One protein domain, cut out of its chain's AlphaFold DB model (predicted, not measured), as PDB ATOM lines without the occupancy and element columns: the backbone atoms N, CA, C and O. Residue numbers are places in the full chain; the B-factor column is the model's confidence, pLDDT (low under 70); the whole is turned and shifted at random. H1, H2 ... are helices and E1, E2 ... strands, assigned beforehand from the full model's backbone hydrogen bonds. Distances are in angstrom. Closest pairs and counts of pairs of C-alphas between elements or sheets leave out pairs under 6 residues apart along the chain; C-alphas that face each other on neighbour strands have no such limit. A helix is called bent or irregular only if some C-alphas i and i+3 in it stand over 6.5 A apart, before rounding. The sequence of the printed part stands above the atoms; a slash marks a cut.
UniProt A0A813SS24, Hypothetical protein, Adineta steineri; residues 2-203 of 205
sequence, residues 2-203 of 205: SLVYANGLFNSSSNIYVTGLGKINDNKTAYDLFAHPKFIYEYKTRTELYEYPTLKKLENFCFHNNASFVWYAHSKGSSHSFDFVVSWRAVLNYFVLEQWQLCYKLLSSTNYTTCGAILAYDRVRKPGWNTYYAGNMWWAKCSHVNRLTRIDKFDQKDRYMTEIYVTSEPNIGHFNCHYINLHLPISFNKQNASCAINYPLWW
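This is residues 2 to 203 of the 205 residues of the protein "Hypothetical protein" of Adineta steineri (UniProt A0A813SS24). A curled sheet of five short strands, E3, E7, E4, E8 and E9, has H6 over one face, H4 over its edge strand E3 on the opposite face, and H5 packed beside the strands. H4 also packs on the parallel pair E1 and E2 at one end of the longest axis; the hairpin E5 and E6, with H8 packed on E6, lies toward the other end. The 202 printed residues include eight named helices and nine named strands, in the order H1 H2 E1 H3 E2 H4 E3 H5 H6 E4 E5 E6 E7 H7 H8 E8 E9; the class is mixed, as is the large sheet. The whole is compact, with a radius of gyration of the C-alphas of 16.6 A, and spans 43 by 38 by 34 A.

H1, residues 2 to 6, begins at C-alpha 2, (-33.076, -37.920, -32.407), and H2 is 9 to 12. E1, 16 to 21, H3, 27 to 33, and E2, 39 to 44, form a strand-helix-strand unit, parallel neighbours with a helix between, with a right-handed crossover. Next come H4, 52 to 64, 18.8 A long, E3, 69 to 72, H5, 83 to 98, 20.7 A, H6, 100 to 109, E4, 114 to 117, E5, 119 to 121, E6, 131 to 133, E7, 138 to 141, H7, 142 to 145, H8, 161 to 167, E8, 174 to 179, 16.8 A, and E9, 193 to 195, ending at C-alpha 195, (-44.318, -28.681, -50.711).

Within hydrogen-bond range are N 70 and O 140 of antiparallel E3 and E7, 2.9 A, N 139 and O 115 of antiparallel E7 and E4, 2.7 A, N 175 and O 114 of parallel E4 and E8, 3.2 A, N 178 and O 194 of hairpin E8 and E9, 3.0 A, N 42 and O 18 of E1 and E2, 2.8 A, and N 120 and O 132 of E5 and E6, 2.8 A. H6 lies over E7 and E4 at a height over the sheet of 8.0 A; H4, on the opposite face, is 10.2 A over E3. Closest C-alphas are Leu 92 of H5 and Ala 117 of E4, 5.6 A, Thr 19 of E1 and Thr 54 of H4, 5.8 A, and Tyr 132 of E6 and Ile 164 of H8, 4.9 A. H1 touches H5, residues 93 to 98 alone, and H7 touches H4, residues 59 to 63 alone; H2 is near H1, and H3 near E2. H8 is irregular, C-alphas 163 and 166 being 7.6 A apart, with 1 of 3 O i to N i+4 and 3 of 4 O i to N i+3 pairs within range.

The printed part has no cut; links H7 to H8 and E8 to E9 are long. Mean pLDDT of the printed part is 81.5, and 47 residues are under 70, among them residues 24 to 31 and residues 170 to 203.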
ATOM      1  N   SER A   2     -33.337 -36.854 -31.416       68.69
ATOM      2  CA  SER A   2     -33.076 -37.920 -32.407       68.69
ATOM      3  C   SER A   2     -33.240 -37.479 -33.867       68.69
ATOM      4  O   SER A   2     -32.380 -37.772 -34.684       68.69
ATOM      5  N   LEU A   3     -34.280 -36.701 -34.184       77.38
ATOM      6  CA  LEU A   3     -34.538 -36.217 -35.547       77.38
ATOM      7  C   LEU A   3     -33.439 -35.300 -36.105       77.38
ATOM      8  O   LEU A   3     -33.097 -35.397 -37.279       77.38
ATOM      9  N   VAL A   4     -32.877 -34.417 -35.276       81.56
ATOM     10  CA  VAL A   4     -31.842 -33.460 -35.709       81.56
ATOM     11  C   VAL A   4     -30.523 -34.194 -35.976       81.56
ATOM     12  O   VAL A   4     -29.804 -33.850 -36.913       81.56
ATOM     13  N   TYR A   5     -30.236 -35.246 -35.204       83.81
ATOM     14  CA  TYR A   5     -29.102 -36.139 -35.445       83.81
ATOM     15  C   TYR A   5     -29.302 -37.008 -36.693       83.81
ATOM     16  O   TYR A   5     -28.440 -37.025 -37.566       83.81
ATOM     17  N   ALA A   6     -30.449 -37.685 -36.802       85.38
ATOM     18  CA  ALA A   6     -30.713 -38.681 -37.841       85.38
ATOM     19  C   ALA A   6     -30.670 -38.114 -39.270       85.38
ATOM     20  O   ALA A   6     -30.263 -38.812 -40.190       85.38
ATOM     21  N   ASN A   7     -31.054 -36.847 -39.455       85.69
ATOM     22  CA  ASN A   7     -31.157 -36.226 -40.781       85.69
ATOM     23  C   ASN A   7     -29.960 -35.320 -41.131       85.69
ATOM     24  O   ASN A   7     -30.023 -34.540 -42.082       85.69
ATOM     25  N   GLY A   8     -28.878 -35.362 -40.344       92.25
ATOM     26  CA  GLY A   8     -27.659 -34.580 -40.595       92.25
ATOM     27  C   GLY A   8     -27.763 -33.078 -40.292       92.25
ATOM     28  O   GLY A   8     -26.772 -32.356 -40.441       92.25
ATOM     29  N   LEU A   9     -28.918 -32.597 -39.816       94.38
ATOM     30  CA  LEU A   9     -29.116 -31.194 -39.438       94.38
ATOM     31  C   LEU A   9     -28.182 -30.785 -38.291       94.38
ATOM     32  O   LEU A   9     -27.637 -29.683 -38.293       94.38
ATOM     33  N   PHE A  10     -27.942 -31.687 -37.338       94.31
ATOM     34  CA  PHE A  10     -26.998 -31.475 -36.242       94.31
ATOM     35  C   PHE A  10     -25.576 -31.199 -36.752       94.31
ATOM     36  O   PHE A  10     -24.919 -30.243 -36.336       94.31
ATOM     37  N   ASN A  11     -25.106 -32.024 -37.689       94.31
ATOM     38  CA  ASN A  11     -23.770 -31.889 -38.267       94.31
ATOM     39  C   ASN A  11     -23.646 -30.591 -39.067       94.31
ATOM     40  O   ASN A  11     -22.627 -29.912 -38.959       94.31
ATOM     41  N   SER A  12     -24.712 -30.222 -39.777       95.50
ATOM     42  CA  SER A  12     -24.776 -29.023 -40.617       95.50
ATOM     43  C   SER A  12     -24.974 -27.727 -39.820       95.50
ATOM     44  O   SER A  12     -24.709 -26.644 -40.329       95.50
ATOM     45  N   SER A  13     -25.429 -27.817 -38.567       95.50
ATOM     46  CA  SER A  13     -25.586 -26.659 -37.682       95.50
ATOM     47  C   SER A  13     -24.258 -26.309 -37.008       95.50
ATOM     48  O   SER A  13     -23.606 -27.181 -36.429       95.50
ATOM     49  N   SER A  14     -23.876 -25.029 -37.032       94.38
ATOM     50  CA  SER A  14     -22.687 -24.544 -36.316       94.38
ATOM     51  C   SER A  14     -22.892 -24.574 -34.802       94.38
ATOM     52  O   SER A  14     -22.050 -25.091 -34.078       94.38
ATOM     53  N   ASN A  15     -24.037 -24.065 -34.338       94.25
ATOM     54  CA  ASN A  15     -24.452 -24.043 -32.937       94.25
ATOM     55  C   ASN A  15     -25.960 -24.297 -32.844       94.25
ATOM     56  O   ASN A  15     -26.704 -23.958 -33.765       94.25
ATOM     57  N   ILE A  16     -26.414 -24.854 -31.723       95.00
ATOM     58  CA  ILE A  16     -27.825 -25.093 -31.425       95.00
ATOM     59  C   ILE A  16     -28.130 -24.501 -30.051       95.00
ATOM     60  O   ILE A  16     -27.706 -25.019 -29.018       95.00
ATOM     61  N   TYR A  17     -28.873 -23.399 -30.044       94.75
ATOM     62  CA  TYR A  17     -29.278 -22.719 -28.821       94.75
ATOM     63  C   TYR A  17     -30.549 -23.352 -28.274       94.75
ATOM     64  O   TYR A  17     -31.529 -23.515 -29.000       94.75
ATOM     65  N   VAL A  18     -30.547 -23.683 -26.988       92.25
ATOM     66  CA  VAL A  18     -31.687 -24.328 -26.339       92.25
ATOM     67  C   VAL A  18     -31.988 -23.616 -25.028       92.25
ATOM     68  O   VAL A  18     -31.091 -23.390 -24.220       92.25
ATOM     69  N   THR A  19     -33.257 -23.285 -24.809       92.50
ATOM     70  CA  THR A  19     -33.747 -22.750 -23.533       92.50
ATOM     71  C   THR A  19     -34.738 -23.742 -22.941       92.50
ATOM     72  O   THR A  19     -35.775 -24.010 -23.549       92.50
ATOM     73  N   GLY A  20     -34.438 -24.282 -21.763       89.94
ATOM     74  CA  GLY A  20     -35.401 -25.026 -20.952       89.94
ATOM     75  C   GLY A  20     -36.155 -24.102 -19.995       89.94
ATOM     76  O   GLY A  20     -35.534 -23.258 -19.349       89.94
ATOM     77  N   LEU A  21     -37.477 -24.276 -19.888       88.94
ATOM     78  CA  LEU A  21     -38.325 -23.575 -18.919       88.94
ATOM     79  C   LEU A  21     -38.985 -24.564 -17.945       88.94
ATOM     80  O   LEU A  21     -39.433 -25.621 -18.388       88.94
ATOM     81  N   GLY A  22     -39.107 -24.233 -16.653       86.25
ATOM     82  CA  GLY A  22     -39.883 -25.043 -15.693       86.25
ATOM     83  C   GLY A  22     -39.300 -25.132 -14.285       86.25
ATOM     84  O   GLY A  22     -38.588 -24.244 -13.842       86.25
ATOM     85  N   LYS A  23     -39.560 -26.233 -13.570       76.12
ATOM     86  CA  LYS A  23     -38.763 -26.622 -12.392       76.12
ATOM     87  C   LYS A  23     -37.724 -27.659 -12.807       76.12
ATOM     88  O   LYS A  23     -38.053 -28.577 -13.556       76.12
ATOM     89  N   ILE A  24     -36.487 -27.507 -12.336       63.56
ATOM     90  CA  ILE A  24     -35.458 -28.544 -12.449       63.56
ATOM     91  C   ILE A  24     -35.809 -29.576 -11.392       63.56
ATOM     92  O   ILE A  24     -35.347 -29.489 -10.262       63.56
ATOM     93  N   ASN A  25     -36.662 -30.524 -11.745       58.06
ATOM     94  CA  ASN A  25     -36.653 -31.813 -11.080       58.06
ATOM     95  C   ASN A  25     -36.179 -32.784 -12.167       58.06
ATOM     96  O   ASN A  25     -36.856 -32.936 -13.177       58.06
ATOM     97  N   ASP A  26     -34.964 -33.311 -11.987       55.00
ATOM     98  CA  ASP A  26     -34.202 -34.186 -12.899       55.00
ATOM     99  C   ASP A  26     -33.384 -33.492 -14.009       55.00
ATOM    100  O   ASP A  26     -33.540 -33.732 -15.205       55.00
ATOM    101  N   ASN A  27     -32.415 -32.657 -13.606       52.91
ATOM    102  CA  ASN A  27     -31.471 -32.009 -14.532       52.91
ATOM    103  C   ASN A  27     -30.428 -32.949 -15.153       52.91
ATOM    104  O   ASN A  27     -29.802 -32.580 -16.145       52.91
ATOM    105  N   LYS A  28     -30.204 -34.140 -14.585       54.09
ATOM    106  CA  LYS A  28     -29.139 -35.042 -15.055       54.09
ATOM    107  C   LYS A  28     -29.366 -35.432 -16.523       54.09
ATOM    108  O   LYS A  28     -28.470 -35.312 -17.347       54.09
ATOM    109  N   THR A  29     -30.618 -35.715 -16.874       62.00
ATOM    110  CA  THR A  29     -31.036 -36.095 -18.225       62.00
ATOM    111  C   THR A  29     -30.885 -34.959 -19.238       62.00
ATOM    112  O   THR A  29     -30.499 -35.210 -20.372       62.00
ATOM    113  N   ALA A  30     -31.166 -33.704 -18.868       65.00
ATOM    114  CA  ALA A  30     -31.045 -32.571 -19.790       65.00
ATOM    115  C   ALA A  30     -29.579 -32.220 -20.086       65.00
ATOM    116  O   ALA A  30     -29.238 -31.972 -21.241       65.00
ATOM    117  N   TYR A  31     -28.713 -32.246 -19.066       66.06
ATOM    118  CA  TYR A  31     -27.276 -32.034 -19.257       66.06
ATOM    119  C   TYR A  31     -26.659 -33.111 -20.144       66.06
ATOM    120  O   TYR A  31     -25.951 -32.768 -21.086       66.06
ATOM    121  N   ASP A  32     -26.986 -34.383 -19.909       74.12
ATOM    122  CA  ASP A  32     -26.474 -35.483 -20.727       74.12
ATOM    123  C   ASP A  32     -26.978 -35.385 -22.179       74.12
ATOM    124  O   ASP A  32     -26.223 -35.591 -23.130       74.12
ATOM    125  N   LEU A  33     -28.240 -34.987 -22.371       74.38
ATOM    126  CA  LEU A  33     -28.828 -34.793 -23.698       74.38
ATOM    127  C   LEU A  33     -28.168 -33.652 -24.494       74.38
ATOM    128  O   LEU A  33     -28.074 -33.737 -25.721       74.38
ATOM    129  N   PHE A  34     -27.715 -32.596 -23.816       83.75
ATOM    130  CA  PHE A  34     -27.092 -31.417 -24.426       83.75
ATOM    131  C   PHE A  34     -25.584 -31.320 -24.149       83.75
ATOM    132  O   PHE A  34     -25.010 -30.243 -24.281       83.75
ATOM    133  N   ALA A  35     -24.925 -32.430 -23.804       85.19
ATOM    134  CA  ALA A  35     -23.512 -32.439 -23.421       85.19
ATOM    135  C   ALA A  35     -22.554 -32.065 -24.568       85.19
ATOM    136  O   ALA A  35     -21.412 -31.673 -24.333       85.19
ATOM    137  N   HIS A  36     -22.993 -32.195 -25.824       90.12
ATOM    138  CA  HIS A  36     -22.155 -31.868 -26.972       90.12
ATOM    139  C   HIS A  36     -21.905 -30.349 -27.065       90.12
ATOM    140  O   HIS A  36     -22.870 -29.589 -27.022       90.12
ATOM    141  N   PRO A  37     -20.667 -29.879 -27.328       91.12
ATOM    142  CA  PRO A  37     -20.301 -28.452 -27.298       91.12
ATOM    143  C   PRO A  37     -21.062 -27.558 -28.289       91.12
ATOM    144  O   PRO A  37     -21.139 -26.348 -28.106       91.12
ATOM    145  N   LYS A  38     -21.644 -28.142 -29.342       93.62
ATOM    146  CA  LYS A  38     -22.556 -27.432 -30.262       93.62
ATOM    147  C   LYS A  38     -23.851 -26.972 -29.591       93.62
ATOM    148  O   LYS A  38     -24.492 -26.061 -30.111       93.62
ATOM    149  N   PHE A  39     -24.279 -27.610 -28.504       92.12
ATOM    150  CA  PHE A  39     -25.444 -27.160 -27.758       92.12
ATOM    151  C   PHE A  39     -25.053 -26.057 -26.788       92.12
ATOM    152  O   PHE A  39     -24.240 -26.243 -25.890       92.12
ATOM    153  N   ILE A  40     -25.702 -24.911 -26.944       91.56
ATOM    154  CA  ILE A  40     -25.593 -23.786 -26.025       91.56
ATOM    155  C   ILE A  40     -26.908 -23.743 -25.252       91.56
ATOM    156  O   ILE A  40     -27.892 -23.134 -25.683       91.56
ATOM    157  N   TYR A  41     -26.933 -24.473 -24.139       87.94
ATOM    158  CA  TYR A  41     -28.122 -24.653 -23.313       87.94
ATOM    159  C   TYR A  41     -28.201 -23.602 -22.202       87.94
ATOM    160  O   TYR A  41     -27.214 -23.305 -21.533       87.94
ATOM    161  N   GLU A  42     -29.392 -23.055 -21.976       88.69
ATOM    162  CA  GLU A  42     -29.717 -22.322 -20.757       88.69
ATOM    163  C   GLU A  42     -31.007 -22.825 -20.125       88.69
ATOM    164  O   GLU A  42     -31.873 -23.404 -20.785       88.69
ATOM    165  N   TYR A  43     -31.158 -22.513 -18.844       88.75
ATOM    166  CA  TYR A  43     -32.345 -22.837 -18.080       88.75
ATOM    167  C   TYR A  43     -32.953 -21.595 -17.435       88.75
ATOM    168  O   TYR A  43     -32.230 -20.734 -16.927       88.75
ATOM    169  N   LYS A  44     -34.286 -21.515 -17.407       89.50
ATOM    170  CA  LYS A  44     -35.022 -20.507 -16.636       89.50
ATOM    171  C   LYS A  44     -36.194 -21.149 -15.903       89.50
ATOM    172  O   LYS A  44     -36.914 -21.973 -16.451       89.50
ATOM    173  N   THR A  45     -36.435 -20.728 -14.667       88.88
ATOM    174  CA  THR A  45     -37.507 -21.311 -13.843       88.88
ATOM    175  C   THR A  45     -38.916 -20.845 -14.225       88.88
ATOM    176  O   THR A  45     -39.919 -21.462 -13.878       88.88
ATOM    177  N   ARG A  46     -38.984 -19.723 -14.939       89.88
ATOM    178  CA  ARG A  46     -40.199 -18.984 -15.279       89.88
ATOM    179  C   ARG A  46     -40.795 -19.499 -16.589       89.88
ATOM    180  O   ARG A  46     -40.237 -19.249 -17.658       89.88
ATOM    181  N   THR A  47     -41.901 -20.237 -16.519       88.38
ATOM    182  CA  THR A  47     -42.574 -20.829 -17.692       88.38
ATOM    183  C   THR A  47     -43.363 -19.812 -18.511       88.38
ATOM    184  O   THR A  47     -43.577 -20.017 -19.703       88.38
ATOM    185  N   GLU A  48     -43.728 -18.683 -17.908       90.56
ATOM    186  CA  GLU A  48     -44.391 -17.553 -18.559       90.56
ATOM    187  C   GLU A  48     -43.472 -16.770 -19.506       90.56
ATOM    188  O   GLU A  48     -43.913 -15.840 -20.168       90.56
ATOM    189  N   LEU A  49     -42.189 -17.140 -19.587       92.19
ATOM    190  CA  LEU A  49     -41.276 -16.607 -20.596       92.19
ATOM    191  C   LEU A  49     -41.523 -17.208 -21.986       92.19
ATOM    192  O   LEU A  49     -41.004 -16.683 -22.968       92.19
ATOM    193  N   TYR A  50     -42.300 -18.292 -22.079       92.75
ATOM    194  CA  TYR A  50     -42.678 -18.933 -23.339       92.75
ATOM    195  C   TYR A  50     -41.476 -19.146 -24.284       92.75
ATOM    196  O   TYR A  50     -40.466 -19.741 -23.921       92.75
ATOM    197  N   GLU A  51     -41.573 -18.676 -25.523       94.38
ATOM    198  CA  GLU A  51     -40.554 -18.847 -26.559       94.38
ATOM    199  C   GLU A  51     -39.549 -17.678 -26.614       94.38
ATOM    200  O   GLU A  51     -38.520 -17.767 -27.295       94.38
ATOM    201  N   TYR A  52     -39.811 -16.599 -25.868       96.19
ATOM    202  CA  TYR A  52     -39.083 -15.331 -25.944       96.19
ATOM    203  C   TYR A  52     -37.572 -15.435 -25.693       96.19
ATOM    204  O   TYR A  52     -36.817 -14.869 -26.487       96.19
ATOM    205  N   PRO A  53     -37.074 -16.160 -24.668       95.88
ATOM    206  CA  PRO A  53     -35.635 -16.253 -24.430       95.88
ATOM    207  C   PRO A  53     -34.865 -16.838 -25.618       95.88
ATOM    208  O   PRO A  53     -33.832 -16.301 -26.017       95.88
ATOM    209  N   THR A  54     -35.393 -17.902 -26.231       96.19
ATOM    210  CA  THR A  54     -34.763 -18.540 -27.394       96.19
ATOM    211  C   THR A  54     -34.798 -17.620 -28.608       96.19
ATOM    212  O   THR A  54     -33.783 -17.478 -29.288       96.19
ATOM    213  N   LEU A  55     -35.928 -16.947 -28.858       96.81
ATOM    214  CA  LEU A  55     -36.034 -15.979 -29.952       96.81
ATOM    215  C   LEU A  55     -35.079 -14.796 -29.760       96.81
ATOM    216  O   LEU A  55     -34.448 -14.368 -30.723       96.81
ATOM    217  N   LYS A  56     -34.868 -14.326 -28.523       96.62
ATOM    218  CA  LYS A  56     -33.881 -13.276 -28.227       96.62
ATOM    219  C   LYS A  56     -32.449 -13.727 -28.520       96.62
ATOM    220  O   LYS A  56     -31.657 -12.945 -29.044       96.62
ATOM    221  N   LYS A  57     -32.104 -14.984 -28.226       96.12
ATOM    222  CA  LYS A  57     -30.797 -15.553 -28.599       96.12
ATOM    223  C   LYS A  57     -30.620 -15.649 -30.107       96.12
ATOM    224  O   LYS A  57     -29.563 -15.277 -30.609       96.12
ATOM    225  N   LEU A  58     -31.648 -16.110 -30.817       96.94
ATOM    226  CA  LEU A  58     -31.659 -16.197 -32.277       96.94
ATOM    227  C   LEU A  58     -31.491 -14.808 -32.912       96.94
ATOM    228  O   LEU A  58     -30.649 -14.634 -33.788       96.94
ATOM    229  N   GLU A  59     -32.220 -13.808 -32.417       96.62
ATOM    230  CA  GLU A  59     -32.090 -12.405 -32.826       96.62
ATOM    231  C   GLU A  59     -30.655 -11.889 -32.627       96.62
ATOM    232  O   GLU A  59     -30.051 -11.343 -33.549       96.62
ATOM    233  N   ASN A  60     -30.074 -12.108 -31.443       96.25
ATOM    234  CA  ASN A  60     -28.701 -11.696 -31.148       96.25
ATOM    235  C   ASN A  60     -27.670 -12.425 -32.022       96.25
ATOM    236  O   ASN A  60     -26.683 -11.817 -32.434       96.25
ATOM    237  N   PHE A  61     -27.882 -13.708 -32.323       96.88
ATOM    238  CA  PHE A  61     -27.036 -14.443 -33.259       96.88
ATOM    239  C   PHE A  61     -27.091 -13.801 -34.647       96.88
ATOM    240  O   PHE A  61     -26.045 -13.496 -35.218       96.88
ATOM    241  N   CYS A  62     -28.289 -13.525 -35.163       97.31
ATOM    242  CA  CYS A  62     -28.448 -12.949 -36.493       97.31
ATOM    243  C   CYS A  62     -27.900 -11.531 -36.627       97.31
ATOM    244  O   CYS A  62     -27.340 -11.207 -37.678       97.31
ATOM    245  N   PHE A  63     -27.955 -10.731 -35.560       96.75
ATOM    246  CA  PHE A  63     -27.356  -9.396 -35.539       96.75
ATOM    247  C   PHE A  63     -25.858  -9.426 -35.878       96.75
ATOM    248  O   PHE A  63     -25.370  -8.570 -36.611       96.75
ATOM    249  N   HIS A  64     -25.142 -10.453 -35.415       97.00
ATOM    250  CA  HIS A  64     -23.708 -10.619 -35.666       97.00
ATOM    251  C   HIS A  64     -23.394 -11.501 -36.888       97.00
ATOM    252  O   HIS A  64     -22.239 -11.598 -37.288       97.00
ATOM    253  N   ASN A  65     -24.397 -12.156 -37.485       97.62
ATOM    254  CA  ASN A  65     -24.216 -13.179 -38.520       97.62
ATOM    255  C   ASN A  65     -25.188 -12.970 -39.692       97.62
ATOM    256  O   ASN A  65     -25.958 -13.857 -40.057       97.62
ATOM    257  N   ASN A  66     -25.167 -11.781 -40.299       96.56
ATOM    258  CA  ASN A  66     -26.166 -11.354 -41.288       96.56
ATOM    259  C   ASN A  66     -26.324 -12.297 -42.505       96.56
ATOM    260  O   ASN A  66     -27.427 -12.441 -43.032       96.56
ATOM    261  N   ALA A  67     -25.241 -12.948 -42.941       96.44
ATOM    262  CA  ALA A  67     -25.235 -13.865 -44.088       96.44
ATOM    263  C   ALA A  67     -25.661 -15.308 -43.746       96.44
ATOM    264  O   ALA A  67     -25.744 -16.149 -44.637       96.44
ATOM    265  N   SER A  68     -25.914 -15.614 -42.471       97.19
ATOM    266  CA  SER A  68     -26.280 -16.960 -42.028       97.19
ATOM    267  C   SER A  68     -27.775 -17.252 -42.170       97.19
ATOM    268  O   SER A  68     -28.610 -16.358 -42.345       97.19
ATOM    269  N   PHE A  69     -28.114 -18.535 -42.047       97.38
ATOM    270  CA  PHE A  69     -29.484 -19.018 -41.903       97.38
ATOM    271  C   PHE A  69     -29.691 -19.573 -40.497       97.38
ATOM    272  O   PHE A  69     -28.767 -20.111 -39.887       97.38
ATOM    273  N   VAL A  70     -30.917 -19.458 -39.999       97.62
ATOM    274  CA  VAL A  70     -31.330 -19.984 -38.697       97.62
ATOM    275  C   VAL A  70     -32.592 -20.808 -38.840       97.62
ATOM    276  O   VAL A  70     -33.406 -20.566 -39.732       97.62
ATOM    277  N   TRP A  71     -32.762 -21.760 -37.931       96.81
ATOM    278  CA  TRP A  71     -33.983 -22.531 -37.770       96.81
ATOM    279  C   TRP A  71     -34.476 -22.431 -36.335       96.81
ATOM    280  O   TRP A  71     -33.693 -22.290 -35.395       96.81
ATOM    281  N   TYR A  72     -35.792 -22.485 -36.185       96.81
ATOM    282  CA  TYR A  72     -36.484 -22.342 -34.924       96.81
ATOM    283  C   TYR A  72     -37.467 -23.494 -34.725       96.81
ATOM    284  O   TYR A  72     -38.254 -23.833 -35.613       96.81
ATOM    285  N   ALA A  73     -37.411 -24.089 -33.536       94.75
ATOM    286  CA  ALA A  73     -38.322 -25.128 -33.097       94.75
ATOM    287  C   ALA A  73     -38.558 -25.031 -31.587       94.75
ATOM    288  O   ALA A  73     -37.659 -24.669 -30.828       94.75
ATOM    289  N   HIS A  74     -39.749 -25.435 -31.150       91.62
ATOM    290  CA  HIS A  74     -40.111 -25.535 -29.735       91.62
ATOM    291  C   HIS A  74     -40.846 -26.848 -29.451       91.62
ATOM    292  O   HIS A  74     -41.217 -27.596 -30.358       91.62
ATOM    293  N   SER A  75     -41.054 -27.153 -28.172       85.50
ATOM    294  CA  SER A  75     -41.705 -28.382 -27.714       85.50
ATOM    295  C   SER A  75     -43.230 -28.342 -27.908       85.50
ATOM    296  O   SER A  75     -43.988 -28.357 -26.935       85.50
ATOM    297  N   LYS A  76     -43.711 -28.296 -29.160       83.12
ATOM    298  CA  LYS A  76     -45.151 -28.283 -29.471       83.12
ATOM    299  C   LYS A  76     -45.871 -29.445 -28.772       83.12
ATOM    300  O   LYS A  76     -45.480 -30.608 -28.894       83.12
ATOM    301  N   GLY A  77     -46.941 -29.126 -28.047       77.12
ATOM    302  CA  GLY A  77     -47.718 -30.109 -27.285       77.12
ATOM    303  C   GLY A  77     -47.154 -30.453 -25.905       77.12
ATOM    304  O   GLY A  77     -47.614 -31.417 -25.307       77.12
ATOM    305  N   SER A  78     -46.195 -29.683 -25.375       70.69
ATOM    306  CA  SER A  78     -45.753 -29.815 -23.976       70.69
ATOM    307  C   SER A  78     -46.856 -29.486 -22.962       70.69
ATOM    308  O   SER A  78     -46.844 -30.026 -21.863       70.69
ATOM    309  N   SER A  79     -47.815 -28.626 -23.323       71.00
ATOM    310  CA  SER A  79     -48.949 -28.259 -22.458       71.00
ATOM    311  C   SER A  79     -50.184 -29.149 -22.644       71.00
ATOM    312  O   SER A  79     -50.979 -29.271 -21.721       71.00
ATOM    313  N   HIS A  80     -50.361 -29.751 -23.827       68.44
ATOM    314  CA  HIS A  80     -51.525 -30.575 -24.178       68.44
ATOM    315  C   HIS A  80     -51.130 -31.654 -25.195       68.44
ATOM    316  O   HIS A  80     -50.553 -31.336 -26.237       68.44
ATOM    317  N   SER A  81     -51.481 -32.913 -24.927       65.62
ATOM    318  CA  SER A  81     -51.115 -34.077 -25.743       65.62
ATOM    319  C   SER A  81     -52.343 -34.784 -26.323       65.62
ATOM    320  O   SER A  81     -52.629 -35.927 -25.985       65.62
ATOM    321  N   PHE A  82     -53.084 -34.095 -27.188       76.94
ATOM    322  CA  PHE A  82     -54.152 -34.717 -27.976       76.94
ATOM    323  C   PHE A  82     -53.586 -35.355 -29.253       76.94
ATOM    324  O   PHE A  82     -52.578 -34.874 -29.778       76.94
ATOM    325  N   ASP A  83     -54.257 -36.368 -29.808       74.44
ATOM    326  CA  ASP A  83     -53.803 -37.078 -31.018       74.44
ATOM    327  C   ASP A  83     -53.549 -36.135 -32.198       74.44
ATOM    328  O   ASP A  83     -52.525 -36.228 -32.877       74.44
ATOM    329  N   PHE A  84     -54.416 -35.135 -32.388       77.12
ATOM    330  CA  PHE A  84     -54.217 -34.126 -33.428       77.12
ATOM    331  C   PHE A  84     -52.941 -33.296 -33.203       77.12
ATOM    332  O   PHE A  84     -52.281 -32.918 -34.167       77.12
ATOM    333  N   VAL A  85     -52.549 -33.034 -31.949       80.50
ATOM    334  CA  VAL A  85     -51.311 -32.308 -31.614       80.50
ATOM    335  C   VAL A  85     -50.088 -33.170 -31.913       80.50
ATOM    336  O   VAL A  85     -49.072 -32.648 -32.371       80.50
ATOM    337  N   VAL A  86     -50.179 -34.485 -31.690       82.75
ATOM    338  CA  VAL A  86     -49.112 -35.438 -32.021       82.75
ATOM    339  C   VAL A  86     -48.908 -35.505 -33.533       82.75
ATOM    340  O   VAL A  86     -47.782 -35.298 -33.994       82.75
ATOM    341  N   SER A  87     -49.984 -35.705 -34.301       82.38
ATOM    342  CA  SER A  87     -49.935 -35.689 -35.770       82.38
ATOM    343  C   SER A  87     -49.432 -34.347 -36.295       82.38
ATOM    344  O   SER A  87     -48.572 -34.304 -37.172       82.38
ATOM    345  N   TRP A  88     -49.887 -33.241 -35.704       84.88
ATOM    346  CA  TRP A  88     -49.431 -31.911 -36.084       84.88
ATOM    347  C   TRP A  88     -47.938 -31.712 -35.838       84.88
ATOM    348  O   TRP A  88     -47.212 -31.270 -36.724       84.88
ATOM    349  N   ARG A  89     -47.435 -32.115 -34.669       87.94
ATOM    350  CA  ARG A  89     -45.999 -32.078 -34.373       87.94
ATOM    351  C   ARG A  89     -45.191 -32.927 -35.356       87.94
ATOM    352  O   ARG A  89     -44.094 -32.516 -35.724       87.94
ATOM    353  N   ALA A  90     -45.708 -34.076 -35.792       86.00
ATOM    354  CA  ALA A  90     -45.045 -34.898 -36.803       86.00
ATOM    355  C   ALA A  90     -44.915 -34.158 -38.146       86.00
ATOM    356  O   ALA A  90     -43.833 -34.164 -38.731       86.00
ATOM    357  N   VAL A  91     -45.963 -33.447 -38.580       85.31
ATOM    358  CA  VAL A  91     -45.938 -32.592 -39.782       85.31
ATOM    359  C   VAL A  91     -44.880 -31.490 -39.658       85.31
ATOM    360  O   VAL A  91     -44.052 -31.328 -40.556       85.31
ATOM    361  N   LEU A  92     -44.873 -30.753 -38.541       89.25
ATOM    362  CA  LEU A  92     -43.911 -29.668 -38.317       89.25
ATOM    363  C   LEU A  92     -42.467 -30.186 -38.323       89.25
ATOM    364  O   LEU A  92     -41.603 -29.621 -38.992       89.25
ATOM    365  N   ASN A  93     -42.215 -31.286 -37.610       90.62
ATOM    366  CA  ASN A  93     -40.904 -31.922 -37.550       90.62
ATOM    367  C   ASN A  93     -40.433 -32.386 -38.930       90.62
ATOM    368  O   ASN A  93     -39.280 -32.148 -39.284       90.62
ATOM    369  N   TYR A  94     -41.313 -33.010 -39.714       87.88
ATOM    370  CA  TYR A  94     -40.970 -33.488 -41.046       87.88
ATOM    371  C   TYR A  94     -40.507 -32.348 -41.955       87.88
ATOM    372  O   TYR A  94     -39.414 -32.412 -42.509       87.88
ATOM    373  N   PHE A  95     -41.292 -31.275 -42.069       85.12
ATOM    374  CA  PHE A  95     -40.959 -30.188 -42.990       85.12
ATOM    375  C   PHE A  95     -39.802 -29.306 -42.512       85.12
ATOM    376  O   PHE A  95     -39.002 -28.864 -43.330       85.12
ATOM    377  N   VAL A  96     -39.704 -29.036 -41.206       90.88
ATOM    378  CA  VAL A  96     -38.728 -28.071 -40.674       90.88
ATOM    379  C   VAL A  96     -37.409 -28.738 -40.287       90.88
ATOM    380  O   VAL A  96     -36.355 -28.130 -40.463       90.88
ATOM    381  N   LEU A  97     -37.441 -29.964 -39.758       92.62
ATOM    382  CA  LEU A  97     -36.253 -30.631 -39.208       92.62
ATOM    383  C   LEU A  97     -35.758 -31.787 -40.077       92.62
ATOM    384  O   LEU A  97     -34.550 -31.922 -40.255       92.62
ATOM    385  N   GLU A  98     -36.652 -32.631 -40.600       90.69
ATOM    386  CA  GLU A  98     -36.237 -33.774 -41.428       90.69
ATOM    387  C   GLU A  98     -35.887 -33.340 -42.856       90.69
ATOM    388  O   GLU A  98     -34.827 -33.694 -43.358       90.69
ATOM    389  N   GLN A  99     -36.733 -32.513 -43.480       87.75
ATOM    390  CA  GLN A  99     -36.562 -31.981 -44.840       87.75
ATOM    391  C   GLN A  99     -35.815 -30.638 -44.866       87.75
ATOM    392  O   GLN A  99     -36.062 -29.779 -45.715       87.75
ATOM    393  N   TRP A 100     -34.896 -30.426 -43.924       92.25
ATOM    394  CA  TRP A 100     -34.237 -29.134 -43.730       92.25
ATOM    395  C   TRP A 100     -33.468 -28.647 -44.969       92.25
ATOM    396  O   TRP A 100     -33.398 -27.442 -45.217       92.25
ATOM    397  N   GLN A 101     -32.930 -29.567 -45.778       92.75
ATOM    398  CA  GLN A 101     -32.199 -29.247 -47.005       92.75
ATOM    399  C   GLN A 101     -33.078 -28.494 -48.006       92.75
ATOM    400  O   GLN A 101     -32.564 -27.680 -48.773       92.75
ATOM    401  N   LEU A 102     -34.396 -28.724 -47.992       88.00
ATOM    402  CA  LEU A 102     -35.332 -27.981 -48.827       88.00
ATOM    403  C   LEU A 102     -35.371 -26.509 -48.416       88.00
ATOM    404  O   LEU A 102     -35.161 -25.639 -49.262       88.00
ATOM    405  N   CYS A 103     -35.579 -26.224 -47.125       89.31
ATOM    406  CA  CYS A 103     -35.553 -24.851 -46.624       89.31
ATOM    407  C   CYS A 103     -34.186 -24.197 -46.861       89.31
ATOM    408  O   CYS A 103     -34.137 -23.061 -47.326       89.31
ATOM    409  N   TYR A 104     -33.083 -24.914 -46.627       92.44
ATOM    410  CA  TYR A 104     -31.741 -24.409 -46.920       92.44
ATOM    411  C   TYR A 104     -31.585 -24.039 -48.401       92.44
ATOM    412  O   TYR A 104     -31.209 -22.909 -48.714       92.44
ATOM    413  N   LYS A 105     -31.931 -24.950 -49.322       90.12
ATOM    414  CA  LYS A 105     -31.853 -24.712 -50.768       90.12
ATOM    415  C   LYS A 105     -32.669 -23.483 -51.153       90.12
ATOM    416  O   LYS A 105     -32.117 -22.572 -51.755       90.12
ATOM    417  N   LEU A 106     -33.930 -23.408 -50.731       86.75
ATOM    418  CA  LEU A 106     -34.818 -22.283 -51.037       86.75
ATOM    419  C   LEU A 106     -34.267 -20.951 -50.536       86.75
ATOM    420  O   LEU A 106     -34.209 -19.995 -51.304       86.75
ATOM    421  N   LEU A 107     -33.826 -20.881 -49.280       90.50
ATOM    422  CA  LEU A 107     -33.251 -19.652 -48.736       90.50
ATOM    423  C   LEU A 107     -31.948 -19.284 -49.457       90.50
ATOM    424  O   LEU A 107     -31.726 -18.114 -49.754       90.50
ATOM    425  N   SER A 108     -31.105 -20.262 -49.787       92.81
ATOM    426  CA  SER A 108     -29.815 -20.014 -50.443       92.81
ATOM    427  C   SER A 108     -29.920 -19.651 -51.930       92.81
ATOM    428  O   SER A 108     -29.070 -18.916 -52.423       92.81
ATOM    429  N   SER A 109     -30.946 -20.129 -52.644       88.25
ATOM    430  CA  SER A 109     -31.026 -20.032 -54.109       88.25
ATOM    431  C   SER A 109     -32.180 -19.176 -54.635       88.25
ATOM    432  O   SER A 109     -32.433 -19.171 -55.837       88.25
ATOM    433  N   THR A 110     -32.936 -18.505 -53.763       85.38
ATOM    434  CA  THR A 110     -34.097 -17.689 -54.154       85.38
ATOM    435  C   THR A 110     -34.193 -16.405 -53.323       85.38
ATOM    436  O   THR A 110     -33.468 -16.208 -52.340       85.38
ATOM    437  N   ASN A 111     -35.152 -15.548 -53.681       84.19
ATOM    438  CA  ASN A 111     -35.476 -14.338 -52.926       84.19
ATOM    439  C   ASN A 111     -36.349 -14.596 -51.686       84.19
ATOM    440  O   ASN A 111     -36.628 -13.653 -50.949       84.19
ATOM    441  N   TYR A 112     -36.748 -15.844 -51.407       86.81
ATOM    442  CA  TYR A 112     -37.454 -16.170 -50.167       86.81
ATOM    443  C   TYR A 112     -36.572 -15.889 -48.952       86.81
ATOM    444  O   TYR A 112     -35.360 -16.133 -48.963       86.81
ATOM    445  N   THR A 113     -37.182 -15.363 -47.893       91.56
ATOM    446  CA  THR A 113     -36.472 -15.022 -46.655       91.56
ATOM    447  C   THR A 113     -36.855 -15.904 -45.476       91.56
ATOM    448  O   THR A 113     -36.080 -15.985 -44.519       91.56
ATOM    449  N   THR A 114     -37.990 -16.607 -45.564       91.94
ATOM    450  CA  THR A 114     -38.483 -17.556 -44.559       91.94
ATOM    451  C   THR A 114     -39.007 -18.841 -45.208       91.94
ATOM    452  O   THR A 114     -39.497 -18.829 -46.338       91.94
ATOM    453  N   CYS A 115     -38.931 -19.956 -44.483       89.06
ATOM    454  CA  CYS A 115     -39.474 -21.258 -44.876       89.06
ATOM    455  C   CYS A 115     -40.076 -21.944 -43.648       89.06
ATOM    456  O   CYS A 115     -39.519 -21.849 -42.564       89.06
ATOM    457  N   GLY A 116     -41.194 -22.647 -43.777       86.56
ATOM    458  CA  GLY A 116     -41.791 -23.338 -42.636       86.56
ATOM    459  C   GLY A 116     -42.953 -24.231 -43.031       86.56
ATOM    460  O   GLY A 116     -43.349 -24.305 -44.198       86.56
ATOM    461  N   ALA A 117     -43.510 -24.918 -42.040       81.31
ATOM    462  CA  ALA A 117     -44.716 -25.702 -42.230       81.31
ATOM    463  C   ALA A 117     -45.940 -24.778 -42.165       81.31
ATOM    464  O   ALA A 117     -46.159 -24.122 -41.153       81.31
ATOM    465  N   ILE A 118     -46.731 -24.753 -43.241       79.50
ATOM    466  CA  ILE A 118     -48.075 -24.153 -43.313       79.50
ATOM    467  C   ILE A 118     -48.133 -22.697 -42.844       79.50
ATOM    468  O   ILE A 118     -48.360 -22.377 -41.678       79.50
ATOM    469  N   LEU A 119     -48.002 -21.794 -43.812       83.00
ATOM    470  CA  LEU A 119     -48.327 -20.388 -43.618       83.00
ATOM    471  C   LEU A 119     -49.849 -20.239 -43.492       83.00
ATOM    472  O   LEU A 119     -50.583 -20.590 -44.417       83.00
ATOM    473  N   ALA A 120     -50.305 -19.746 -42.350       83.56
ATOM    474  CA  ALA A 120     -51.700 -19.466 -42.055       83.56
ATOM    475  C   ALA A 120     -51.952 -17.956 -42.046       83.56
ATOM    476  O   ALA A 120     -51.038 -17.152 -41.834       83.56
ATOM    477  N   TYR A 121     -53.209 -17.588 -42.277       82.69
ATOM    478  CA  TYR A 121     -53.689 -16.216 -42.212       82.69
ATOM    479  C   TYR A 121     -54.901 -16.112 -41.286       82.69
ATOM    480  O   TYR A 121     -55.883 -16.830 -41.472       82.69
ATOM    481  N   ASP A 122     -54.839 -15.207 -40.316       81.69
ATOM    482  CA  ASP A 122     -55.894 -14.905 -39.352       81.69
ATOM    483  C   ASP A 122     -56.512 -13.538 -39.668       81.69
ATOM    484  O   ASP A 122     -55.890 -12.492 -39.482       81.69
ATOM    485  N   ARG A 123     -57.759 -13.560 -40.152       78.38
ATOM    486  CA  ARG A 123     -58.521 -12.366 -40.553       78.38
ATOM    487  C   ARG A 123     -58.859 -11.435 -39.389       78.38
ATOM    488  O   ARG A 123     -59.181 -10.279 -39.639       78.38
ATOM    489  N   VAL A 124     -58.819 -11.928 -38.152       78.31
ATOM    490  CA  VAL A 124     -59.224 -11.173 -36.957       78.31
ATOM    491  C   VAL A 124     -58.058 -10.354 -36.399       78.31
ATOM    492  O   VAL A 124     -58.263  -9.353 -35.711       78.31
ATOM    493  N   ARG A 125     -56.814 -10.734 -36.715       76.44
ATOM    494  CA  ARG A 125     -55.624  -9.989 -36.290       76.44
ATOM    495  C   ARG A 125     -55.455  -8.697 -37.081       76.44
ATOM    496  O   ARG A 125     -55.837  -8.585 -38.245       76.44
ATOM    497  N   LYS A 126     -54.797  -7.729 -36.438       74.44
ATOM    498  CA  LYS A 126     -54.423  -6.453 -37.054       74.44
ATOM    499  C   LYS A 126     -53.692  -6.700 -38.390       74.44
ATOM    500  O   LYS A 126     -52.819  -7.571 -38.444       74.44
ATOM    501  N   PRO A 127     -53.990  -5.925 -39.451       69.44
ATOM    502  CA  PRO A 127     -53.242  -5.991 -40.702       69.44
ATOM    503  C   PRO A 127     -51.724  -5.901 -40.480       69.44
ATOM    504  O   PRO A 127     -51.249  -5.040 -39.737       69.44
ATOM    505  N   GLY A 128     -50.980  -6.817 -41.106       69.56
ATOM    506  CA  GLY A 128     -49.529  -6.982 -40.945       69.56
ATOM    507  C   GLY A 128     -49.119  -7.953 -39.832       69.56
ATOM    508  O   GLY A 128     -47.946  -8.278 -39.718       69.56
ATOM    509  N   TRP A 129     -50.058  -8.387 -38.984       79.00
ATOM    510  CA  TRP A 129     -49.845  -9.321 -37.860       79.00
ATOM    511  C   TRP A 129     -50.739 -10.566 -37.994       79.00
ATOM    512  O   TRP A 129     -50.953 -11.332 -37.057       79.00
ATOM    513  N   ASN A 130     -51.309 -10.739 -39.180       83.69
ATOM    514  CA  ASN A 130     -52.295 -11.743 -39.545       83.69
ATOM    515  C   ASN A 130     -51.677 -12.988 -40.178       83.69
ATOM    516  O   ASN A 130     -52.329 -14.023 -40.216       83.69
ATOM    517  N   THR A 131     -50.428 -12.930 -40.627       86.56
ATOM    518  CA  THR A 131     -49.725 -14.077 -41.207       86.56
ATOM    519  C   THR A 131     -48.798 -14.714 -40.180       86.56
ATOM    520  O   THR A 131     -48.122 -13.999 -39.446       86.56
ATOM    521  N   TYR A 132     -48.750 -16.046 -40.125       88.44
ATOM    522  CA  TYR A 132     -47.861 -16.806 -39.234       88.44
ATOM    523  C   TYR A 132     -47.635 -18.231 -39.750       88.44
ATOM    524  O   TYR A 132     -48.450 -18.761 -40.504       88.44
ATOM    525  N   TYR A 133     -46.550 -18.883 -39.327       89.56
ATOM    526  CA  TYR A 133     -46.399 -20.327 -39.524       89.56
ATOM    527  C   TYR A 133     -47.178 -21.059 -38.439       89.56
ATOM    528  O   TYR A 133     -46.869 -20.942 -37.249       89.56
ATOM    529  N   ALA A 134     -48.197 -21.821 -38.830       87.31
ATOM    530  CA  ALA A 134     -49.007 -22.560 -37.880       87.31
ATOM    531  C   ALA A 134     -48.105 -23.535 -37.105       87.31
ATOM    532  O   ALA A 134     -47.431 -24.380 -37.681       87.31
ATOM    533  N   GLY A 135     -48.063 -23.409 -35.776       88.69
ATOM    534  CA  GLY A 135     -47.169 -24.217 -34.941       88.69
ATOM    535  C   GLY A 135     -45.806 -23.599 -34.625       88.69
ATOM    536  O   GLY A 135     -45.115 -24.184 -33.798       88.69
ATOM    537  N   ASN A 136     -45.472 -22.432 -35.185       92.88
ATOM    538  CA  ASN A 136     -44.262 -21.651 -34.901       92.88
ATOM    539  C   ASN A 136     -42.949 -22.443 -35.042       92.88
ATOM    540  O   ASN A 136     -42.104 -22.451 -34.154       92.88
ATOM    541  N   MET A 137     -42.791 -23.156 -36.158       94.12
ATOM    542  CA  MET A 137     -41.540 -23.827 -36.524       94.12
ATOM    543  C   MET A 137     -41.154 -23.413 -37.941       94.12
ATOM    544  O   MET A 137     -41.966 -23.530 -38.862       94.12
ATOM    545  N   TRP A 138     -39.938 -22.898 -38.111       95.00
ATOM    546  CA  TRP A 138     -39.538 -22.220 -39.344       95.00
ATOM    547  C   TRP A 138     -38.016 -22.089 -39.482       95.00
ATOM    548  O   TRP A 138     -37.260 -22.285 -38.536       95.00
ATOM    549  N   TRP A 139     -37.581 -21.733 -40.684       96.19
ATOM    550  CA  TRP A 139     -36.251 -21.290 -41.075       96.19
ATOM    551  C   TRP A 139     -36.313 -19.840 -41.553       96.19
ATOM    552  O   TRP A 139     -37.319 -19.423 -42.131       96.19
ATOM    553  N   ALA A 140     -35.234 -19.083 -41.366       96.25
ATOM    554  CA  ALA A 140     -35.119 -17.723 -41.880       96.25
ATOM    555  C   ALA A 140     -33.675 -17.338 -42.221       96.25
ATOM    556  O   ALA A 140     -32.713 -17.891 -41.683       96.25
ATOM    557  N   LYS A 141     -33.529 -16.333 -43.092       96.50
ATOM    558  CA  LYS A 141     -32.264 -15.607 -43.272       96.50
ATOM    559  C   LYS A 141     -32.001 -14.711 -42.068       96.50
ATOM    560  O   LYS A 141     -32.910 -14.033 -41.599       96.50
ATOM    561  N   CYS A 142     -30.758 -14.607 -41.616       97.31
ATOM    562  CA  CYS A 142     -30.440 -13.638 -40.571       97.31
ATOM    563  C   CYS A 142     -30.633 -12.190 -41.028       97.31
ATOM    564  O   CYS A 142     -31.133 -11.374 -40.260       97.31
ATOM    565  N   SER A 143     -30.379 -11.893 -42.304       95.75
ATOM    566  CA  SER A 143     -30.723 -10.600 -42.907       95.75
ATOM    567  C   SER A 143     -32.212 -10.264 -42.859       95.75
ATOM    568  O   SER A 143     -32.565  -9.091 -42.871       95.75
ATOM    569  N   HIS A 144     -33.085 -11.272 -42.791       95.06
ATOM    570  CA  HIS A 144     -34.519 -11.099 -42.563       95.06
ATOM    571  C   HIS A 144     -34.815 -10.787 -41.105       95.06
ATOM    572  O   HIS A 144     -35.425  -9.767 -40.812       95.06
ATOM    573  N   VAL A 145     -34.297 -11.613 -40.193       96.00
ATOM    574  CA  VAL A 145     -34.452 -11.417 -38.745       96.00
ATOM    575  C   VAL A 145     -33.995 -10.019 -38.313       96.00
ATOM    576  O   VAL A 145     -34.665  -9.374 -37.514       96.00
ATOM    577  N   ASN A 146     -32.908  -9.510 -38.895       95.62
ATOM    578  CA  ASN A 146     -32.358  -8.191 -38.582       95.62
ATOM    579  C   ASN A 146     -33.255  -7.009 -38.992       95.62
ATOM    580  O   ASN A 146     -33.039  -5.904 -38.494       95.62
ATOM    581  N   ARG A 147     -34.243  -7.212 -39.874       93.12
ATOM    582  CA  ARG A 147     -35.228  -6.183 -40.256       93.12
ATOM    583  C   ARG A 147     -36.508  -6.235 -39.421       93.12
ATOM    584  O   ARG A 147     -37.303  -5.301 -39.476       93.12
ATOM    585  N   LEU A 148     -36.714  -7.304 -38.651       92.50
ATOM    586  CA  LEU A 148     -37.893  -7.454 -37.805       92.50
ATOM    587  C   LEU A 148     -37.867  -6.459 -36.640       92.50
ATOM    588  O   LEU A 148     -36.811  -6.078 -36.126       92.50
ATOM    589  N   THR A 149     -39.059  -6.103 -36.161       91.50
ATOM    590  CA  THR A 149     -39.216  -5.467 -34.852       91.50
ATOM    591  C   THR A 149     -38.538  -6.336 -33.796       91.50
ATOM    592  O   THR A 149     -38.754  -7.547 -33.757       91.50
ATOM    593  N   ARG A 150     -37.723  -5.723 -32.930       93.38
ATOM    594  CA  ARG A 150     -37.007  -6.460 -31.881       93.38
ATOM    595  C   ARG A 150     -37.995  -7.211 -30.991       93.38
ATOM    596  O   ARG A 150     -39.023  -6.659 -30.599       93.38
ATOM    597  N   ILE A 151     -37.670  -8.456 -30.649       94.12
ATOM    598  CA  ILE A 151     -38.584  -9.363 -29.942       94.12
ATOM    599  C   ILE A 151     -39.029  -8.808 -28.577       94.12
ATOM    600  O   ILE A 151     -40.142  -9.071 -28.135       94.12
ATOM    601  N   ASP A 152     -38.199  -7.985 -27.933       93.88
ATOM    602  CA  ASP A 152     -38.487  -7.327 -26.650       93.88
ATOM    603  C   ASP A 152     -39.490  -6.163 -26.741       93.88
ATOM    604  O   ASP A 152     -39.925  -5.647 -25.712       93.88
ATOM    605  N   LYS A 153     -39.878  -5.753 -27.954       93.12
ATOM    606  CA  LYS A 153     -40.917  -4.739 -28.188       93.12
ATOM    607  C   LYS A 153     -42.324  -5.323 -28.287       93.12
ATOM    608  O   LYS A 153     -43.284  -4.557 -28.286       93.12
ATOM    609  N   PHE A 154     -42.458  -6.644 -28.375       91.06
ATOM    610  CA  PHE A 154     -43.752  -7.322 -28.325       91.06
ATOM    611  C   PHE A 154     -44.250  -7.430 -26.882       91.06
ATOM    612  O   PHE A 154     -43.448  -7.411 -25.941       91.06
ATOM    613  N   ASP A 155     -45.563  -7.583 -26.699       91.38
ATOM    614  CA  ASP A 155     -46.126  -7.859 -25.378       91.38
ATOM    615  C   ASP A 155     -45.662  -9.234 -24.883       91.38
ATOM    616  O   ASP A 155     -46.206 -10.271 -25.256       91.38
ATOM    617  N   GLN A 156     -44.658  -9.230 -24.004       92.25
ATOM    618  CA  GLN A 156     -44.045 -10.440 -23.457       92.25
ATOM    619  C   GLN A 156     -45.024 -11.299 -22.640       92.25
ATOM    620  O   GLN A 156     -44.713 -12.449 -22.340       92.25
ATOM    621  N   LYS A 157     -46.189 -10.758 -22.259       90.69
ATOM    622  CA  LYS A 157     -47.243 -11.513 -21.569       90.69
ATOM    623  C   LYS A 157     -48.097 -12.325 -22.538       90.69
ATOM    624  O   LYS A 157     -48.707 -13.308 -22.121       90.69
ATOM    625  N   ASP A 158     -48.128 -11.946 -23.813       89.75
ATOM    626  CA  ASP A 158     -48.865 -12.656 -24.845       89.75
ATOM    627  C   ASP A 158     -47.943 -13.627 -25.594       89.75
ATOM    628  O   ASP A 158     -47.093 -13.246 -26.402       89.75
ATOM    629  N   ARG A 159     -48.141 -14.925 -25.339       89.00
ATOM    630  CA  ARG A 159     -47.431 -16.006 -26.034       89.00
ATOM    631  C   ARG A 159     -47.717 -16.065 -27.532       89.00
ATOM    632  O   ARG A 159     -46.937 -16.667 -28.245       89.00
ATOM    633  N   TYR A 160     -48.828 -15.526 -28.030       88.75
ATOM    634  CA  TYR A 160     -49.171 -15.626 -29.454       88.75
ATOM    635  C   TYR A 160     -48.371 -14.654 -30.324       88.75
ATOM    636  O   TYR A 160     -48.279 -14.845 -31.537       88.75
ATOM    637  N   MET A 161     -47.738 -13.656 -29.708       90.81
ATOM    638  CA  MET A 161     -46.842 -12.720 -30.385       90.81
ATOM    639  C   MET A 161     -45.590 -13.407 -30.944       90.81
ATOM    640  O   MET A 161     -45.045 -12.974 -31.956       90.81
ATOM    641  N   THR A 162     -45.151 -14.515 -30.343       92.31
ATOM    642  CA  THR A 162     -44.009 -15.289 -30.852       92.31
ATOM    643  C   THR A 162     -44.349 -16.020 -32.150       92.31
ATOM    644  O   THR A 162     -43.458 -16.214 -32.974       92.31
ATOM    645  N   GLU A 163     -45.625 -16.361 -32.383       90.75
ATOM    646  CA  GLU A 163     -46.070 -17.054 -33.602       90.75
ATOM    647  C   GLU A 163     -46.004 -16.151 -34.845       90.75
ATOM    648  O   GLU A 163     -45.809 -16.647 -35.953       90.75
ATOM    649  N   ILE A 164     -46.138 -14.831 -34.672       89.94
ATOM    650  CA  ILE A 164     -46.083 -13.848 -35.770       89.94
ATOM    651  C   ILE A 164     -44.698 -13.241 -35.969       89.94
ATOM    652  O   ILE A 164     -44.498 -12.505 -36.927       89.94
ATOM    653  N   TYR A 165     -43.746 -13.507 -35.072       93.06
ATOM    654  CA  TYR A 165     -42.465 -12.801 -35.050       93.06
ATOM    655  C   TYR A 165     -41.746 -12.853 -36.402       93.06
ATOM    656  O   TYR A 165     -41.416 -11.821 -36.979       93.06
ATOM    657  N   VAL A 166     -41.559 -14.050 -36.964       92.94
ATOM    658  CA  VAL A 166     -40.810 -14.214 -38.222       92.94
ATOM    659  C   VAL A 166     -41.544 -13.633 -39.440       92.94
ATOM    660  O   VAL A 166     -40.931 -13.377 -40.476       92.94
ATOM    661  N   THR A 167     -42.851 -13.410 -39.324       88.88
ATOM    662  CA  THR A 167     -43.741 -12.920 -40.383       88.88
ATOM    663  C   THR A 167     -44.207 -11.481 -40.150       88.88
ATOM    664  O   THR A 167     -45.048 -10.998 -40.900       88.88
ATOM    665  N   SER A 168     -43.669 -10.773 -39.149       84.69
ATOM    666  CA  SER A 168     -44.149  -9.439 -38.761       84.69
ATOM    667  C   SER A 168     -43.649  -8.287 -39.646       84.69
ATOM    668  O   SER A 168     -43.988  -7.135 -39.382       84.69
ATOM    669  N   GLU A 169     -42.812  -8.551 -40.657       78.19
ATOM    670  CA  GLU A 169     -42.413  -7.542 -41.654       78.19
ATOM    671  C   GLU A 169     -43.425  -7.532 -42.818       78.19
ATOM    672  O   GLU A 169     -43.785  -8.592 -43.334       78.19
ATOM    673  N   PRO A 170     -43.909  -6.361 -43.263       56.03
ATOM    674  CA  PRO A 170     -44.743  -6.279 -44.459       56.03
ATOM    675  C   PRO A 170     -43.934  -6.599 -45.734       56.03
ATOM    676  O   PRO A 170     -42.764  -6.246 -45.839       56.03
ATOM    677  N   ASN A 171     -44.582  -7.208 -46.737       54.16
ATOM    678  CA  ASN A 171     -44.040  -7.501 -48.081       54.16
ATOM    679  C   ASN A 171     -42.925  -8.565 -48.167       54.16
ATOM    680  O   ASN A 171     -41.971  -8.424 -48.932       54.16
ATOM    681  N   ILE A 172     -43.056  -9.664 -47.426       61.62
ATOM    682  CA  ILE A 172     -42.095 -10.774 -47.463       61.62
ATOM    683  C   ILE A 172     -42.434 -11.795 -48.565       61.62
ATOM    684  O   ILE A 172     -43.581 -12.216 -48.726       61.62
ATOM    685  N   GLY A 173     -41.407 -12.285 -49.266       58.44
ATOM    686  CA  GLY A 173     -41.485 -13.552 -49.991       58.44
ATOM    687  C   GLY A 173     -41.439 -14.727 -49.011       58.44
ATOM    688  O   GLY A 173     -40.368 -15.059 -48.494       58.44
ATOM    689  N   HIS A 174     -42.579 -15.379 -48.781       64.12
ATOM    690  CA  HIS A 174     -42.682 -16.575 -47.939       64.12
ATOM    691  C   HIS A 174     -42.684 -17.863 -48.768       64.12
ATOM    692  O   HIS A 174     -43.307 -17.918 -49.827       64.12
ATOM    693  N   PHE A 175     -42.063 -18.920 -48.239       57.97
ATOM    694  CA  PHE A 175     -42.271 -20.290 -48.711       57.97
ATOM    695  C   PHE A 175     -42.958 -21.136 -47.634       57.97
ATOM    696  O   PHE A 175     -42.629 -21.039 -46.443       57.97
ATOM    697  N   ASN A 176     -43.893 -21.987 -48.047       62.94
ATOM    698  CA  ASN A 176     -44.590 -22.931 -47.187       62.94
ATOM    699  C   ASN A 176     -44.636 -24.334 -47.803       62.94
ATOM    700  O   ASN A 176     -44.696 -24.517 -49.009       62.94
ATOM    701  N   CYS A 177     -44.614 -25.350 -46.945       59.50
ATOM    702  CA  CYS A 177     -45.017 -26.699 -47.330       59.50
ATOM    703  C   CYS A 177     -46.438 -26.975 -46.838       59.50
ATOM    704  O   CYS A 177     -46.834 -26.442 -45.797       59.50
ATOM    705  N   HIS A 178     -47.190 -27.811 -47.555       54.56
ATOM    706  CA  HIS A 178     -48.567 -28.160 -47.218       54.56
ATOM    707  C   HIS A 178     -48.756 -29.673 -47.079       54.56
ATOM    708  O   HIS A 178     -47.946 -30.492 -47.495       54.56
ATOM    709  N   TYR A 179     -49.852 -30.063 -46.442       48.75
ATOM    710  CA  TYR A 179     -50.303 -31.446 -46.428       48.75
ATOM    711  C   TYR A 179     -51.750 -31.444 -46.903       48.75
ATOM    712  O   TYR A 179     -52.596 -30.806 -46.281       48.75
ATOM    713  N   ILE A 180     -52.029 -32.115 -48.021       45.50
ATOM    714  CA  ILE A 180     -53.331 -32.049 -48.709       45.50
ATOM    715  C   ILE A 180     -54.478 -32.622 -47.844       45.50
ATOM    716  O   ILE A 180     -55.632 -32.279 -48.058       45.50
ATOM    717  N   ASN A 181     -54.173 -33.392 -46.791       42.84
ATOM    718  CA  ASN A 181     -55.167 -34.058 -45.937       42.84
ATOM    719  C   ASN A 181     -55.187 -33.550 -44.481       42.84
ATOM    720  O   ASN A 181     -55.290 -34.337 -43.544       42.84
ATOM    721  N   LEU A 182     -55.078 -32.236 -44.264       47.53
ATOM    722  CA  LEU A 182     -55.080 -31.631 -42.920       47.53
ATOM    723  C   LEU A 182     -56.435 -31.623 -42.195       47.53
ATOM    724  O   LEU A 182     -56.514 -31.158 -41.061       47.53
ATOM    725  N   HIS A 183     -57.492 -32.133 -42.825       42.84
ATOM    726  CA  HIS A 183     -58.855 -32.051 -42.297       42.84
ATOM    727  C   HIS A 183     -59.307 -33.240 -41.445       42.84
ATOM    728  O   HIS A 183     -60.458 -33.249 -41.021       42.84
ATOM    729  N   LEU A 184     -58.456 -34.229 -41.155       39.28
ATOM    730  CA  LEU A 184     -58.884 -35.419 -40.411       39.28
ATOM    731  C   LEU A 184     -57.824 -35.893 -39.403       39.28
ATOM    732  O   LEU A 184     -56.628 -35.709 -39.648       39.28
ATOM    733  N   PRO A 185     -58.234 -36.530 -38.285       40.78
ATOM    734  CA  PRO A 185     -57.345 -37.127 -37.288       40.78
ATOM    735  C   PRO A 185     -56.744 -38.431 -37.835       40.78
ATOM    736  O   PRO A 185     -56.925 -39.509 -37.281       40.78
ATOM    737  N   ILE A 186     -56.066 -38.345 -38.974       50.19
ATOM    738  CA  ILE A 186     -55.402 -39.470 -39.622       50.19
ATOM    739  C   ILE A 186     -53.910 -39.339 -39.331       50.19
ATOM    740  O   ILE A 186     -53.356 -38.236 -39.285       50.19
ATOM    741  N   SER A 187     -53.260 -40.473 -39.093       56.41
ATOM    742  CA  SER A 187     -51.812 -40.562 -38.954       56.41
ATOM    743  C   SER A 187     -51.115 -39.852 -40.121       56.41
ATOM    744  O   SER A 187     -51.460 -40.025 -41.292       56.41
ATOM    745  N   PHE A 188     -50.132 -39.010 -39.801       57.34
ATOM    746  CA  PHE A 188     -49.330 -38.328 -40.811       57.34
ATOM    747  C   PHE A 188     -48.608 -39.360 -41.694       57.34
ATOM    748  O   PHE A 188     -47.779 -40.124 -41.199       57.34
ATOM    749  N   ASN A 189     -48.903 -39.371 -42.999       62.69
ATOM    750  CA  ASN A 189     -48.221 -40.214 -43.977       62.69
ATOM    751  C   ASN A 189     -47.260 -39.361 -44.816       62.69
ATOM    752  O   ASN A 189     -47.691 -38.527 -45.612       62.69
ATOM    753  N   LYS A 190     -45.951 -39.612 -44.679       65.19
ATOM    754  CA  LYS A 190     -44.889 -38.883 -45.395       65.19
ATOM    755  C   LYS A 190     -45.037 -38.934 -46.921       65.19
ATOM    756  O   LYS A 190     -44.658 -37.977 -47.583       65.19
ATOM    757  N   GLN A 191     -45.615 -40.004 -47.474       58.28
ATOM    758  CA  GLN A 191     -45.817 -40.157 -48.922       58.28
ATOM    759  C   GLN A 191     -46.840 -39.158 -49.492       58.28
ATOM    760  O   GLN A 191     -46.792 -38.850 -50.677       58.28
ATOM    761  N   ASN A 192     -47.716 -38.605 -48.646       58.25
ATOM    762  CA  ASN A 192     -48.742 -37.632 -49.039       58.25
ATOM    763  C   ASN A 192     -48.336 -36.177 -48.736       58.25
ATOM    764  O   ASN A 192     -49.145 -35.258 -48.882       58.25
ATOM    765  N   ALA A 193     -47.108 -35.956 -48.259       59.31
ATOM    766  CA  ALA A 193     -46.594 -34.632 -47.943       59.31
ATOM    767  C   ALA A 193     -46.052 -33.949 -49.204       59.31
ATOM    768  O   ALA A 193     -45.138 -34.464 -49.844       59.31
ATOM    769  N   SER A 194     -46.588 -32.773 -49.545       58.28
ATOM    770  CA  SER A 194     -46.172 -32.007 -50.722       58.28
ATOM    771  C   SER A 194     -45.806 -30.569 -50.353       58.28
ATOM    772  O   SER A 194     -46.517 -29.863 -49.645       58.28
ATOM    773  N   CYS A 195     -44.665 -30.092 -50.837       55.16
ATOM    774  CA  CYS A 195     -44.318 -28.681 -50.711       55.16
ATOM    775  C   CYS A 195     -44.790 -27.951 -51.964       55.16
ATOM    776  O   CYS A 195     -44.437 -28.343 -53.075       55.16
ATOM    777  N   ALA A 196     -45.596 -26.909 -51.790       52.22
ATOM    778  CA  ALA A 196     -46.092 -26.087 -52.882       52.22
ATOM    779  C   ALA A 196     -45.773 -24.628 -52.575       52.22
ATOM    780  O   ALA A 196     -45.996 -24.169 -51.465       52.22
ATOM    781  N   ILE A 197     -45.278 -23.898 -53.568       48.34
ATOM    782  CA  ILE A 197     -45.059 -22.455 -53.476       48.34
ATOM    783  C   ILE A 197     -46.436 -21.786 -53.516       48.34
ATOM    784  O   ILE A 197     -47.005 -21.735 -54.599       48.34
ATOM    785  N   ASN A 198     -47.005 -21.319 -52.396       47.91
ATOM    786  CA  ASN A 198     -48.315 -20.650 -52.427       47.91
ATOM    787  C   ASN A 198     -48.553 -19.610 -51.315       47.91
ATOM    788  O   ASN A 198     -47.943 -19.630 -50.247       47.91
ATOM    789  N   TYR A 199     -49.505 -18.709 -51.595       45.69
ATOM    790  CA  TYR A 199     -50.115 -17.746 -50.666       45.69
ATOM    791  C   TYR A 199     -50.629 -18.420 -49.370       45.69
ATOM    792  O   TYR A 199     -50.853 -19.632 -49.364       45.69
ATOM    793  N   PRO A 200     -50.826 -17.668 -48.263       50.44
ATOM    794  CA  PRO A 200     -51.280 -18.229 -46.990       50.44
ATOM    795  C   PRO A 200     -52.535 -19.098 -47.146       50.44
ATOM    796  O   PRO A 200     -53.480 -18.702 -47.829       50.44
ATOM    797  N   LEU A 201     -52.577 -20.253 -46.475       51.25
ATOM    798  CA  LEU A 201     -53.820 -21.009 -46.360       51.25
ATOM    799  C   LEU A 201     -54.799 -20.205 -45.506       51.25
ATOM    800  O   LEU A 201     -54.484 -19.786 -44.388       51.25
ATOM    801  N   TRP A 202     -55.996 -20.002 -46.043       44.62
ATOM    802  CA  TRP A 202     -57.100 -19.372 -45.339       44.62
ATOM    803  C   TRP A 202     -57.634 -20.350 -44.295       44.62
ATOM    804  O   TRP A 202     -58.343 -21.294 -44.631       44.62
ATOM    805  N   TRP A 203     -57.301 -20.130 -43.027       42.47
ATOM    806  CA  TRP A 203     -57.982 -20.806 -41.932       42.47
ATOM    807  C   TRP A 203     -59.042 -19.841 -41.409       42.47
ATOM    808  O   TRP A 203     -58.722 -18.853 -40.753       42.47
TER     809      TRP A 203